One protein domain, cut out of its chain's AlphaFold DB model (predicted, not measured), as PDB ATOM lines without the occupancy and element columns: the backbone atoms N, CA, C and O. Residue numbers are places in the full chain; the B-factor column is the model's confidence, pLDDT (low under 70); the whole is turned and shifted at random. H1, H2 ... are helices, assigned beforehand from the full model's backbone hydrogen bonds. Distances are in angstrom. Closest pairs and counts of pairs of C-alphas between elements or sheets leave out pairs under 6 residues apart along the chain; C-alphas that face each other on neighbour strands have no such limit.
ATOM      1  N   PRO A  35     137.312 206.460  86.454       66.81
ATOM      2  CA  PRO A  35     138.695 206.036  86.677       66.81
ATOM      3  C   PRO A  35     139.214 206.412  88.076       66.81
ATOM      4  O   PRO A  35     138.724 207.375  88.666       66.81
ATOM      5  N   PRO A  36     140.231 205.697  88.596       75.81
ATOM      6  CA  PRO A  36     140.850 206.029  89.875       75.81
ATOM      7  C   PRO A  36     141.298 207.492  89.965       75.81
ATOM      8  O   PRO A  36     141.837 208.041  89.003       75.81
ATOM      9  N   LYS A  37     141.193 208.110  91.150       75.56
ATOM     10  CA  LYS A  37     141.709 209.478  91.395       75.56
ATOM     11  C   LYS A  37     143.195 209.624  91.040       75.56
ATOM     12  O   LYS A  37     143.630 210.691  90.614       75.56
ATOM     13  N   ALA A  38     143.958 208.537  91.158       77.38
ATOM     14  CA  ALA A  38     145.367 208.461  90.778       77.38
ATOM     15  C   ALA A  38     145.633 208.691  89.271       77.38
ATOM     16  O   ALA A  38     146.776 208.912  88.877       77.38
ATOM     17  N   CYS A  39     144.602 208.704  88.418       83.62
ATOM     18  CA  CYS A  39     144.742 208.917  86.976       83.62
ATOM     19  C   CYS A  39     145.027 210.363  86.551       83.62
ATOM     20  O   CYS A  39     145.193 210.611  85.360       83.62
ATOM     21  N   ALA A  40     145.129 211.310  87.490       78.25
ATOM     22  CA  ALA A  40     145.601 212.661  87.189       78.25
ATOM     23  C   ALA A  40     147.080 212.680  86.746       78.25
ATOM     24  O   ALA A  40     147.435 213.428  85.837       78.25
ATOM     25  N   HIS A  41     147.923 211.826  87.346       71.88
ATOM     26  CA  HIS A  41     149.356 211.701  87.040       71.88
ATOM     27  C   HIS A  41     149.816 210.236  87.156       71.88
ATOM     28  O   HIS A  41     150.501 209.874  88.112       71.88
ATOM     29  N   PRO A  42     149.390 209.361  86.231       79.56
ATOM     30  CA  PRO A  42     149.606 207.931  86.384       79.56
ATOM     31  C   PRO A  42     151.054 207.526  86.074       79.56
ATOM     32  O   PRO A  42     151.619 207.905  85.049       79.56
ATOM     33  N   GLU A  43     151.623 206.680  86.932       85.25
ATOM     34  CA  GLU A  43     152.949 206.072  86.765       85.25
ATOM     35  C   GLU A  43     152.885 204.550  86.965       85.25
ATOM     36  O   GLU A  43     151.904 204.004  87.473       85.25
ATOM     37  N   GLY A  44     153.933 203.838  86.545       89.69
ATOM     38  CA  GLY A  44     154.058 202.397  86.775       89.69
ATOM     39  C   GLY A  44     152.854 201.591  86.279       89.69
ATOM     40  O   GLY A  44     152.393 201.752  85.147       89.69
ATOM     41  N   ALA A  45     152.345 200.704  87.132       88.06
ATOM     42  CA  ALA A  45     151.151 199.914  86.863       88.06
ATOM     43  C   ALA A  45     149.842 200.700  87.035       88.06
ATOM     44  O   ALA A  45     148.814 200.217  86.574       88.06
ATOM     45  N   VAL A  46     149.837 201.905  87.620       88.25
ATOM     46  CA  VAL A  46     148.617 202.738  87.695       88.25
ATOM     47  C   VAL A  46     148.118 203.076  86.288       88.25
ATOM     48  O   VAL A  46     146.916 203.020  86.024       88.25
ATOM     49  N   LEU A  47     149.044 203.301  85.347       87.00
ATOM     50  CA  LEU A  47     148.746 203.506  83.923       87.00
ATOM     51  C   LEU A  47     147.863 202.399  83.335       87.00
ATOM     52  O   LEU A  47     146.966 202.683  82.544       87.00
ATOM     53  N   PHE A  48     148.061 201.146  83.756       86.31
ATOM     54  CA  PHE A  48     147.256 200.019  83.281       86.31
ATOM     55  C   PHE A  48     145.761 200.206  83.565       86.31
ATOM     56  O   PHE A  48     144.927 199.805  82.754       86.31
ATOM     57  N   PHE A  49     145.424 200.803  84.708       84.69
ATOM     58  CA  PHE A  49     144.045 201.078  85.097       84.69
ATOM     59  C   PHE A  49     143.531 202.324  84.364       84.69
ATOM     60  O   PHE A  49     142.453 202.294  83.780       84.69
ATOM     61  N   CYS A  50     144.334 203.385  84.292       84.56
ATOM     62  CA  CYS A  50     143.919 204.657  83.699       84.56
ATOM     63  C   CYS A  50     143.710 204.616  82.178       84.56
ATOM     64  O   CYS A  50     142.858 205.330  81.654       84.56
ATOM     65  N   GLU A  51     144.460 203.781  81.455       82.56
ATOM     66  CA  GLU A  51     144.420 203.723  79.987       82.56
ATOM     67  C   GLU A  51     143.379 202.732  79.430       82.56
ATOM     68  O   GLU A  51     143.204 202.624  78.211       82.56
ATOM     69  N   ARG A  52     142.678 201.967  80.281       75.00
ATOM     70  CA  ARG A  52     141.762 200.918  79.810       75.00
ATOM     71  C   ARG A  52     140.386 201.470  79.404       75.00
ATOM     72  O   ARG A  52     139.745 202.177  80.179       75.00
ATOM     73  N   PRO A  53     139.863 201.098  78.217       62.94
ATOM     74  CA  PRO A  53     138.554 201.556  77.758       62.94
ATOM     75  C   PRO A  53     137.418 200.977  78.615       62.94
ATOM     76  O   PRO A  53     137.464 199.803  78.977       62.94
ATOM     77  N   ALA A  54     136.358 201.768  78.832       55.59
ATOM     78  CA  ALA A  54     135.209 201.502  79.719       55.59
ATOM     79  C   ALA A  54     134.650 200.058  79.701       55.59
ATOM     80  O   ALA A  54     134.294 199.498  80.728       55.59
ATOM     81  N   ARG A  55     134.621 199.399  78.539       51.66
ATOM     82  CA  ARG A  55     134.125 198.015  78.375       51.66
ATOM     83  C   ARG A  55     135.047 196.912  78.926       51.66
ATOM     84  O   ARG A  55     134.613 195.781  79.083       51.66
ATOM     85  N   LYS A  56     136.317 197.230  79.185       64.25
ATOM     86  CA  LYS A  56     137.343 196.347  79.776       64.25
ATOM     87  C   LYS A  56     137.618 196.694  81.245       64.25
ATOM     88  O   LYS A  56     138.601 196.227  81.820       64.25
ATOM     89  N   VAL A  57     136.758 197.532  81.830       68.56
ATOM     90  CA  VAL A  57     136.915 198.075  83.179       68.56
ATOM     91  C   VAL A  57     136.484 197.093  84.245       68.56
ATOM     92  O   VAL A  57     137.136 197.086  85.268       68.56
ATOM     93  N   ALA A  58     135.482 196.235  84.030       81.75
ATOM     94  CA  ALA A  58     134.938 195.404  85.112       81.75
ATOM     95  C   ALA A  58     136.028 194.631  85.879       81.75
ATOM     96  O   ALA A  58     136.231 194.877  87.059       81.75
ATOM     97  N   ALA A  59     136.839 193.823  85.190       84.06
ATOM     98  CA  ALA A  59     137.886 193.043  85.850       84.06
ATOM     99  C   ALA A  59     139.040 193.899  86.422       84.06
ATOM    100  O   ALA A  59     139.674 193.514  87.403       84.06
ATOM    101  N   ALA A  60     139.323 195.058  85.817       86.69
ATOM    102  CA  ALA A  60     140.326 195.993  86.328       86.69
ATOM    103  C   ALA A  60     139.809 196.783  87.547       86.69
ATOM    104  O   ALA A  60     140.570 197.023  88.474       86.69
ATOM    105  N   SER A  61     138.523 197.132  87.565       85.88
ATOM    106  CA  SER A  61     137.809 197.762  88.677       85.88
ATOM    107  C   SER A  61     137.680 196.788  89.842       85.88
ATOM    108  O   SER A  61     138.000 197.142  90.972       85.88
ATOM    109  N   ASP A  62     137.348 195.523  89.566       88.00
ATOM    110  CA  ASP A  62     137.324 194.461  90.571       88.00
ATOM    111  C   ASP A  62     138.703 194.295  91.218       88.00
ATOM    112  O   ASP A  62     138.810 194.282  92.442       88.00
ATOM    113  N   LEU A  63     139.775 194.246  90.412       91.31
ATOM    114  CA  LEU A  63     141.139 194.217  90.939       91.31
ATOM    115  C   LEU A  63     141.487 195.494  91.714       91.31
ATOM    116  O   LEU A  63     142.175 195.414  92.727       91.31
ATOM    117  N   TRP A  64     141.026 196.663  91.266       90.31
ATOM    118  CA  TRP A  64     141.270 197.918  91.969       90.31
ATOM    119  C   TRP A  64     140.630 197.918  93.359       90.31
ATOM    120  O   TRP A  64     141.288 198.224  94.355       90.31
ATOM    121  N   LYS A  65     139.356 197.528  93.426       90.44
ATOM    122  CA  LYS A  65     138.585 197.403  94.663       90.44
ATOM    123  C   LYS A  65     139.229 196.392  95.603       90.44
ATOM    124  O   LYS A  65     139.448 196.701  96.769       90.44
ATOM    125  N   GLU A  66     139.562 195.212  95.091       92.38
ATOM    126  CA  GLU A  66     140.198 194.141  95.858       92.38
ATOM    127  C   GLU A  66     141.578 194.569  96.382       92.38
ATOM    128  O   GLU A  66     141.856 194.418  97.568       92.38
ATOM    129  N   GLY A  67     142.412 195.192  95.544       93.00
ATOM    130  CA  GLY A  67     143.717 195.719  95.950       93.00
ATOM    131  C   GLY A  67     143.612 196.808  97.019       93.00
ATOM    132  O   GLY A  67     144.319 196.755  98.024       93.00
ATOM    133  N   SER A  68     142.672 197.742  96.853       92.06
ATOM    134  CA  SER A  68     142.402 198.809  97.828       92.06
ATOM    135  C   SER A  68     141.891 198.261  99.162       92.06
ATOM    136  O   SER A  68     142.228 198.799 100.210       92.06
ATOM    137  N   GLN A  69     141.105 197.181  99.146       92.62
ATOM    138  CA  GLN A  69     140.638 196.509 100.362       92.62
ATOM    139  C   GLN A  69     141.752 195.728 101.067       92.62
ATOM    140  O   GLN A  69     141.809 195.737 102.293       92.62
ATOM    141  N   LEU A  70     142.623 195.054 100.309       91.19
ATOM    142  CA  LEU A  70     143.697 194.227 100.865       91.19
ATOM    143  C   LEU A  70     144.857 195.053 101.425       91.19
ATOM    144  O   LEU A  70     145.419 194.678 102.451       91.19
ATOM    145  N   LEU A  71     145.238 196.140 100.746       90.94
ATOM    146  CA  LEU A  71     146.419 196.936 101.098       90.94
ATOM    147  C   LEU A  71     146.083 198.317 101.675       90.94
ATOM    148  O   LEU A  71     146.942 198.933 102.290       90.94
ATOM    149  N   GLY A  72     144.860 198.813 101.483       91.00
ATOM    150  CA  GLY A  72     144.537 200.231 101.644       91.00
ATOM    151  C   GLY A  72     144.810 201.013 100.355       91.00
ATOM    152  O   GLY A  72     145.792 200.768  99.659       91.00
ATOM    153  N   GLU A  73     143.934 201.963 100.012       88.94
ATOM    154  CA  GLU A  73     143.994 202.678  98.724       88.94
ATOM    155  C   GLU A  73     145.322 203.428  98.517       88.94
ATOM    156  O   GLU A  73     145.915 203.336  97.444       88.94
ATOM    157  N   ALA A  74     145.826 204.129  99.539       89.44
ATOM    158  CA  ALA A  74     147.075 204.890  99.440       89.44
ATOM    159  C   ALA A  74     148.293 203.981  99.184       89.44
ATOM    160  O   ALA A  74     149.030 204.195  98.219       89.44
ATOM    161  N   ASP A  75     148.455 202.932  99.993       90.06
ATOM    162  CA  ASP A  75     149.552 201.964  99.864       90.06
ATOM    163  C   ASP A  75     149.452 201.181  98.553       90.06
ATOM    164  O   ASP A  75     150.464 200.861  97.924       90.06
ATOM    165  N   PHE A  76     148.227 200.896  98.104       92.25
ATOM    166  CA  PHE A  76     147.986 200.238  96.832       92.25
ATOM    167  C   PHE A  76     148.397 201.115  95.643       92.25
ATOM    168  O   PHE A  76     149.072 200.637  94.730       92.25
ATOM    169  N   VAL A  77     148.056 202.407  95.666       90.88
ATOM    170  CA  VAL A  77     148.499 203.372  94.649       90.88
ATOM    171  C   VAL A  77     150.022 203.473  94.644       90.88
ATOM    172  O   VAL A  77     150.628 203.362  93.580       90.88
ATOM    173  N   GLU A  78     150.662 203.626  95.808       90.81
ATOM    174  CA  GLU A  78     152.128 203.678  95.902       90.81
ATOM    175  C   GLU A  78     152.770 202.398  95.342       90.81
ATOM    176  O   GLU A  78     153.724 202.453  94.559       90.81
ATOM    177  N   PHE A  79     152.220 201.236  95.701       92.62
ATOM    178  CA  PHE A  79     152.639 199.941  95.179       92.62
ATOM    179  C   PHE A  79     152.545 199.864  93.657       92.62
ATOM    180  O   PHE A  79     153.517 199.492  92.999       92.62
ATOM    181  N   LEU A  80     151.411 200.237  93.074       93.44
ATOM    182  CA  LEU A  80     151.249 200.212  91.625       93.44
ATOM    183  C   LEU A  80     152.180 201.210  90.930       93.44
ATOM    184  O   LEU A  80     152.761 200.868  89.902       93.44
ATOM    185  N   SER A  81     152.382 202.401  91.493       90.88
ATOM    186  CA  SER A  81     153.265 203.422  90.915       90.88
ATOM    187  C   SER A  81     154.721 202.958  90.838       90.88
ATOM    188  O   SER A  81     155.412 203.256  89.865       90.88
ATOM    189  N   ARG A  82     155.193 202.157  91.809       90.38
ATOM    190  CA  ARG A  82     156.545 201.567  91.764       90.38
ATOM    191  C   ARG A  82     156.668 200.351  90.842       90.38
ATOM    192  O   ARG A  82     157.787 199.990  90.472       90.38
ATOM    193  N   CYS A  83     155.558 199.705  90.485       93.12
ATOM    194  CA  CYS A  83     155.580 198.511  89.648       93.12
ATOM    195  C   CYS A  83     156.082 198.822  88.235       93.12
ATOM    196  O   CYS A  83     155.637 199.757  87.571       93.12
TER     197      CYS A  83
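What this domain is: This is residues 35 to 83 of the 228 residues of the protein "SdnD protein" of Symbiodinium sp. KB8 (UniProt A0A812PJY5). Helices H3 and H4 meet near their ends as an L; short H2 lies between its arms, with short H1 packed on H2. The printed part has 49 residues with four named helices, H1 to H4 in order: all helix, compact, radius of gyration of the C-alphas 9.9 A, spans 27 by 21 by 17 A.

How they stand to each other: H1, residues 37 to 40, touches H2, residues 46 to 50; closest C-alphas: Cys 39 and Cys 50, 5.4 A. With 3 pairs of C-alphas within 8 A each, H2 only just touches H3, residues 54 to 71, at residues 57 to 61 alone (closest C-alphas Phe 49 and Ala 60, 6.4 A), and H4, residues 73 to 82 (Val 46 and Leu 80, 5.4 A). H3 and H4 touch only at the corner, only just about perpendicular at 71 degrees. Each O i to N i+4 pair in H2 and H4 is within hydrogen-bond range, 11 of 14 in H3; H1 is too short for one.

Where its parts are: C-alpha 37 is at (141.709, 209.478, 91.395), C-alpha 82 at (156.545, 201.567, 91.764). H3 spans 24.6 A.

The domain as a whole: The printed part has no cut; pLDDT is under 70 at residues 35 and 53 to 57.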